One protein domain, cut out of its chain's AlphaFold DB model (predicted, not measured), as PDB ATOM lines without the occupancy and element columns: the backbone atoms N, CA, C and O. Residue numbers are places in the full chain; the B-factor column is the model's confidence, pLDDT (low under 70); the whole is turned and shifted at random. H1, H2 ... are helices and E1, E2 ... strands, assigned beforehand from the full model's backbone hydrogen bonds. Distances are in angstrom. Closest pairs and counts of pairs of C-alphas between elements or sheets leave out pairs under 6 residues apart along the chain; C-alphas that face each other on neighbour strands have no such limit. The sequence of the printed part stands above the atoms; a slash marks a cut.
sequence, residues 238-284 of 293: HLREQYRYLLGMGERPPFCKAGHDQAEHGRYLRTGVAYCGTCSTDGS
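This is residues 238 to 284 of the 293 residues of an uncharacterized protein of Streptomyces sp. SID5998 (UniProt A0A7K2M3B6). A short two-stranded hairpin, E1 and E2, makes the middle of a small elongated domain, with the helix H1 toward one end of the long axis and the short helix H3 toward the other. A long link with no named element, residues 247 to 261, runs from H1 along one side of the hairpin, then folds back to the small helix H2, which leads straight into E1. The printed part has 47 residues with three named helices and two named strands, in the order H1, H2, E1, E2, H3; the sheet, order E1 - E2, is antiparallel and the class is mixed, helices and strands. The whole is compact, with a radius of gyration of the C-alphas of 10.5 A, and its C-alphas span 29 by 19 by 15 A.

H1, residues 238 to 246, begins at C-alpha 238 at (-12.225, 5.035, 6.583) and is 12.6 A long from first to last C-alpha. H2, residues 262 to 265, is 5.0 A long. E1, residues 266 to 268, is 7.0 A long and begins at C-alpha 266 at (-11.281, 0.831, -4.348). E2, residues 274 to 276, is 7.1 A long. H3, residues 277 to 282, is 8.6 A long and ends at C-alpha 282 at (-10.315, 4.513, -17.617).

E1 and E2 form a hairpin, antiparallel, with 140 degrees between their N-to-C directions. The C-alphas of Tyr 268 and Ala 274 face each other at 4.5 A. N 267 and O 275, 2.8 A apart, and N 275 and O 267, 2.9 A apart, are within hydrogen-bond range. The closest C-alphas of H1 and E1 are those of Arg 240 and Tyr 268, 6.0 A apart. H1 and E2 are only just apart, at 8.4 A. The closest C-alphas of H2 and E2 are those of His 265 and Cys 276, 5.6 A apart. H2 and H3 are close but not clearly touching, with the C-alphas of His 265 and Gly 277 closest at 5.3 A. The closest C-alphas of E1 and H3 are those of Gly 266 and Gly 277, 6.0 A apart. H1 is apart from both H2 and H3. In H1 and H3 every O i to N i+4 pair is within hydrogen-bond range; H2, with 4 residues, is too short for such a pair.

The two C-alphas farthest apart are those of Leu 246 and Ser 284, at 31.1 A. The printed part has no cut. The link from H1 to H2, 15 residues, is long; those from H2 to E1, E1 to E2 and E2 to H3 are tight. The mean pLDDT of the printed part is 92.9, and residues 283 to 284 are under 70.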
ATOM      1  N   HIS A 238     -11.728   5.683   5.375       95.19
ATOM      2  CA  HIS A 238     -12.225   5.035   6.583       95.19
ATOM      3  C   HIS A 238     -13.619   5.530   6.994       95.19
ATOM      4  O   HIS A 238     -14.518   4.724   7.213       95.19
ATOM      5  N   LEU A 239     -13.846   6.850   7.024       95.81
ATOM      6  CA  LEU A 239     -15.157   7.418   7.368       95.81
ATOM      7  C   LEU A 239     -16.265   6.949   6.420       95.81
ATOM      8  O   LEU A 239     -17.373   6.633   6.844       95.81
ATOM      9  N   ARG A 240     -15.975   6.886   5.119       96.12
ATOM     10  CA  ARG A 240     -16.965   6.462   4.119       96.12
ATOM     11  C   ARG A 240     -17.220   4.964   4.144       96.12
ATOM     12  O   ARG A 240     -18.338   4.543   3.863       96.12
ATOM     13  N   GLU A 241     -16.209   4.179   4.489       95.06
ATOM     14  CA  GLU A 241     -16.362   2.756   4.765       95.06
ATOM     15  C   GLU A 241     -17.269   2.525   5.979       95.06
ATOM     16  O   GLU A 241     -18.256   1.803   5.866       95.06
ATOM     17  N   GLN A 242     -17.027   3.213   7.099       95.12
ATOM     18  CA  GLN A 242     -17.919   3.171   8.265       95.12
ATOM     19  C   GLN A 242     -19.354   3.575   7.900       95.12
ATOM     20  O   GLN A 242     -20.308   2.880   8.245       95.12
ATOM     21  N   TYR A 243     -19.517   4.667   7.147       94.75
ATOM     22  CA  TYR A 243     -20.827   5.128   6.689       94.75
ATOM     23  C   TYR A 243     -21.546   4.081   5.828       94.75
ATOM     24  O   TYR A 243     -22.740   3.841   5.997       94.75
ATOM     25  N   ARG A 244     -20.814   3.396   4.943       95.38
ATOM     26  CA  ARG A 244     -21.340   2.295   4.129       95.38
ATOM     27  C   ARG A 244     -21.888   1.150   4.989       95.38
ATOM     28  O   ARG A 244     -22.967   0.641   4.680       95.38
ATOM     29  N   TYR A 245     -21.170   0.758   6.044       95.50
ATOM     30  CA  TYR A 245     -21.633  -0.272   6.978       95.50
ATOM     31  C   TYR A 245     -22.919   0.144   7.692       95.50
ATOM     32  O   TYR A 245     -23.860  -0.644   7.755       95.50
ATOM     33  N   LEU A 246     -22.997   1.394   8.158       96.00
ATOM     34  CA  LEU A 246     -24.195   1.925   8.819       96.00
ATOM     35  C   LEU A 246     -25.422   1.956   7.896       96.00
ATOM     36  O   LEU A 246     -26.540   1.759   8.359       96.00
ATOM     37  N   LEU A 247     -25.222   2.148   6.589       96.12
ATOM     38  CA  LEU A 247     -26.288   2.075   5.584       96.12
ATOM     39  C   LEU A 247     -26.676   0.638   5.182       96.12
ATOM     40  O   LEU A 247     -27.486   0.465   4.272       96.12
ATOM     41  N   GLY A 248     -26.093  -0.395   5.799       96.88
ATOM     42  CA  GLY A 248     -26.411  -1.795   5.503       96.88
ATOM     43  C   GLY A 248     -25.942  -2.273   4.123       96.88
ATOM     44  O   GLY A 248     -26.405  -3.298   3.635       96.88
ATOM     45  N   MET A 249     -25.017  -1.555   3.476       94.12
ATOM     46  CA  MET A 249     -24.539  -1.899   2.127       94.12
ATOM     47  C   MET A 249     -23.473  -3.012   2.111       94.12
ATOM     48  O   MET A 249     -22.998  -3.383   1.034       94.12
ATOM     49  N   GLY A 250     -23.083  -3.522   3.282       93.44
ATOM     50  CA  GLY A 250     -22.112  -4.604   3.444       93.44
ATOM     51  C   GLY A 250     -20.683  -4.256   3.013       93.44
ATOM     52  O   GLY A 250     -20.375  -3.129   2.605       93.44
ATOM     53  N   GLU A 251     -19.808  -5.258   3.099       94.31
ATOM     54  CA  GLU A 251     -18.402  -5.141   2.713       94.31
ATOM     55  C   GLU A 251     -18.247  -4.838   1.218       94.31
ATOM     56  O   GLU A 251     -19.101  -5.154   0.380       94.31
ATOM     57  N   ARG A 252     -17.138  -4.192   0.864       95.06
ATOM     58  CA  ARG A 252     -16.783  -3.971  -0.537       95.06
ATOM     59  C   ARG A 252     -16.279  -5.291  -1.140       95.06
ATOM     60  O   ARG A 252     -15.406  -5.912  -0.540       95.06
ATOM     61  N   PRO A 253     -16.746  -5.691  -2.339       94.00
ATOM     62  CA  PRO A 253     -16.193  -6.852  -3.029       94.00
ATOM     63  C   PRO A 253     -14.673  -6.722  -3.216       94.00
ATOM     64  O   PRO A 253     -14.207  -5.613  -3.483       94.00
ATOM     65  N   PRO A 254     -13.898  -7.818  -3.137       96.62
ATOM     66  CA  PRO A 254     -12.439  -7.760  -3.266       96.62
ATOM     67  C   PRO A 254     -11.980  -7.332  -4.669       96.62
ATOM     68  O   PRO A 254     -10.936  -6.707  -4.810       96.62
ATOM     69  N   PHE A 255     -12.789  -7.585  -5.702       96.19
ATOM     70  CA  PHE A 255     -12.495  -7.214  -7.088       96.19
ATOM     71  C   PHE A 255     -13.666  -6.452  -7.711       96.19
ATOM     72  O   PHE A 255     -14.831  -6.709  -7.399       96.19
ATOM     73  N   CYS A 256     -13.379  -5.505  -8.610       95.62
ATOM     74  CA  CYS A 256     -14.431  -4.881  -9.420       95.62
ATOM     75  C   CYS A 256     -14.830  -5.757 -10.617       95.62
ATOM     76  O   CYS A 256     -14.205  -6.772 -10.909       95.62
ATOM     77  N   LYS A 257     -15.836  -5.311 -11.383       92.88
ATOM     78  CA  LYS A 257     -16.282  -5.989 -12.615       92.88
ATOM     79  C   LYS A 257     -15.190  -6.132 -13.686       92.88
ATOM     80  O   LYS A 257     -15.292  -7.021 -14.517       92.88
ATOM     81  N   ALA A 258     -14.175  -5.266 -13.671       92.44
ATOM     82  CA  ALA A 258     -13.024  -5.326 -14.575       92.44
ATOM     83  C   ALA A 258     -11.835  -6.122 -13.996       92.44
ATOM     84  O   ALA A 258     -10.759  -6.114 -14.580       92.44
ATOM     85  N   GLY A 259     -11.997  -6.772 -12.837       95.00
ATOM     86  CA  GLY A 259     -10.950  -7.582 -12.203       95.00
ATOM     87  C   GLY A 259      -9.905  -6.802 -11.398       95.00
ATOM     88  O   GLY A 259      -8.992  -7.414 -10.857       95.00
ATOM     89  N   HIS A 260     -10.022  -5.475 -11.268       95.06
ATOM     90  CA  HIS A 260      -9.089  -4.688 -10.455       95.06
ATOM     91  C   HIS A 260      -9.284  -4.940  -8.958       95.06
ATOM     92  O   HIS A 260     -10.420  -4.895  -8.465       95.06
ATOM     93  N   ASP A 261      -8.168  -5.093  -8.243       96.94
ATOM     94  CA  ASP A 261      -8.135  -5.226  -6.788       96.94
ATOM     95  C   ASP A 261      -8.710  -3.968  -6.110       96.94
ATOM     96  O   ASP A 261      -8.258  -2.834  -6.312       96.94
ATOM     97  N   GLN A 262      -9.771  -4.161  -5.324       94.62
ATOM     98  CA  GLN A 262     -10.428  -3.092  -4.583       94.62
ATOM     99  C   GLN A 262      -9.668  -2.686  -3.321       94.62
ATOM    100  O   GLN A 262      -9.899  -1.573  -2.849       94.62
ATOM    101  N   ALA A 263      -8.767  -3.508  -2.784       93.62
ATOM    102  CA  ALA A 263      -7.900  -3.103  -1.679       93.62
ATOM    103  C   ALA A 263      -6.985  -1.940  -2.095       93.62
ATOM    104  O   ALA A 263      -6.819  -0.984  -1.338       93.62
ATOM    105  N   GLU A 264      -6.479  -1.970  -3.330       94.31
ATOM    106  CA  GLU A 264      -5.600  -0.932  -3.878       94.31
ATOM    107  C   GLU A 264      -6.389   0.225  -4.521       94.31
ATOM    108  O   GLU A 264      -6.200   1.411  -4.210       94.31
ATOM    109  N   HIS A 265      -7.325  -0.108  -5.412       94.56
ATOM    110  CA  HIS A 265      -7.986   0.876  -6.273       94.56
ATOM    111  C   HIS A 265      -9.393   1.250  -5.824       94.56
ATOM    112  O   HIS A 265     -10.008   2.157  -6.396       94.56
ATOM    113  N   GLY A 266      -9.943   0.555  -4.835       94.50
ATOM    114  CA  GLY A 266     -11.281   0.831  -4.348       94.50
ATOM    115  C   GLY A 266     -11.339   2.190  -3.658       94.50
ATOM    116  O   GLY A 266     -10.468   2.573  -2.873       94.50
ATOM    117  N   ARG A 267     -12.394   2.941  -3.955       94.88
ATOM    118  CA  ARG A 267     -12.716   4.234  -3.352       94.88
ATOM    119  C   ARG A 267     -14.199   4.252  -2.988       94.88
ATOM    120  O   ARG A 267     -14.979   3.426  -3.460       94.88
ATOM    121  N   TYR A 268     -14.586   5.201  -2.145       95.31
ATOM    122  CA  TYR A 268     -15.977   5.393  -1.745       95.31
ATOM    123  C   TYR A 268     -16.443   6.799  -2.118       95.31
ATOM    124  O   TYR A 268     -15.740   7.789  -1.877       95.31
ATOM    125  N   LEU A 269     -17.633   6.891  -2.706       93.94
ATOM    126  CA  LEU A 269     -18.349   8.155  -2.853       93.94
ATOM    127  C   LEU A 269     -18.819   8.650  -1.481       93.94
ATOM    128  O   LEU A 269     -18.866   7.895  -0.511       93.94
ATOM    129  N   ARG A 270     -19.217   9.923  -1.401       92.00
ATOM    130  CA  ARG A 270     -19.777  10.503  -0.167       92.00
ATOM    131  C   ARG A 270     -21.058   9.792   0.293       92.00
ATOM    132  O   ARG A 270     -21.367   9.797   1.472       92.00
ATOM    133  N   THR A 271     -21.758   9.128  -0.625       92.88
ATOM    134  CA  THR A 271     -22.941   8.300  -0.351       92.88
ATOM    135  C   THR A 271     -22.616   6.914   0.226       92.88
ATOM    136  O   THR A 271     -23.537   6.142   0.464       92.88
ATOM    137  N   GLY A 272     -21.338   6.551   0.402       93.50
ATOM    138  CA  GLY A 272     -20.919   5.201   0.818       93.50
ATOM    139  C   GLY A 272     -20.890   4.167  -0.321       93.50
ATOM    140  O   GLY A 272     -20.485   3.018  -0.127       93.50
ATOM    141  N   VAL A 273     -21.276   4.557  -1.541       94.69
ATOM    142  CA  VAL A 273     -21.194   3.688  -2.724       94.69
ATOM    143  C   VAL A 273     -19.727   3.462  -3.095       94.69
ATOM    144  O   VAL A 273     -18.984   4.414  -3.352       94.69
ATOM    145  N   ALA A 274     -19.315   2.194  -3.115       95.62
ATOM    146  CA  ALA A 274     -17.983   1.785  -3.541       95.62
ATOM    147  C   ALA A 274     -17.832   1.895  -5.065       95.62
ATOM    148  O   ALA A 274     -18.751   1.565  -5.815       95.62
ATOM    149  N   TYR A 275     -16.659   2.325  -5.524       95.00
ATOM    150  CA  TYR A 275     -16.292   2.332  -6.938       95.00
ATOM    151  C   TYR A 275     -14.790   2.083  -7.115       95.00
ATOM    152  O   TYR A 275     -13.988   2.345  -6.219       95.00
ATOM    153  N   CYS A 276     -14.396   1.599  -8.293       95.38
ATOM    154  CA  CYS A 276     -12.989   1.417  -8.644       95.38
ATOM    155  C   CYS A 276     -12.414   2.718  -9.228       95.38
ATOM    156  O   CYS A 276     -12.907   3.209 -10.245       95.38
ATOM    157  N   GLY A 277     -11.364   3.263  -8.608       93.06
ATOM    158  CA  GLY A 277     -10.675   4.472  -9.068       93.06
ATOM    159  C   GLY A 277     -10.037   4.315 -10.451       93.06
ATOM    160  O   GLY A 277     -10.144   5.225 -11.274       93.06
ATOM    161  N   THR A 278      -9.464   3.143 -10.739       94.31
ATOM    162  CA  THR A 278      -8.896   2.796 -12.052       94.31
ATOM    163  C   THR A 278      -9.988   2.802 -13.118       94.31
ATOM    164  O   THR A 278      -9.928   3.608 -14.037       94.31
ATOM    165  N   CYS A 279     -11.091   2.068 -12.906       93.00
ATOM    166  CA  CYS A 279     -12.232   2.089 -13.831       93.00
ATOM    167  C   CYS A 279     -12.856   3.480 -13.995       93.00
ATOM    168  O   CYS A 279     -13.387   3.777 -15.056       93.00
ATOM    169  N   SER A 280     -12.840   4.334 -12.968       92.00
ATOM    170  CA  SER A 280     -13.346   5.707 -13.089       92.00
ATOM    171  C   SER A 280     -12.437   6.594 -13.938       92.00
ATOM    172  O   SER A 280     -12.928   7.532 -14.564       92.00
ATOM    173  N   THR A 281     -11.131   6.334 -13.932       91.56
ATOM    174  CA  THR A 281     -10.161   7.066 -14.750       91.56
ATOM    175  C   THR A 281     -10.213   6.541 -16.184       91.56
ATOM    176  O   THR A 281     -10.338   7.325 -17.125       91.56
ATOM    177  N   ASP A 282     -10.248   5.217 -16.336       86.25
ATOM    178  CA  ASP A 282     -10.315   4.513 -17.617       86.25
ATOM    179  C   ASP A 282     -11.667   4.665 -18.296       86.25
ATOM    180  O   ASP A 282     -11.717   4.761 -19.506       86.25
ATOM    181  N   GLY A 283     -12.767   4.753 -17.546       63.34
ATOM    182  CA  GLY A 283     -14.130   4.926 -18.058       63.34
ATOM    183  C   GLY A 283     -14.396   6.285 -18.716       63.34
ATOM    184  O   GLY A 283     -15.464   6.486 -19.282       63.34
ATOM    185  N   SER A 284     -13.416   7.198 -18.709       55.56
ATOM    186  CA  SER A 284     -13.354   8.323 -19.659       55.56
ATOM    187  C   SER A 284     -12.988   7.885 -21.090       55.56
ATOM    188  O   SER A 284     -13.111   8.656 -22.039       55.56
TER     189      SER A 284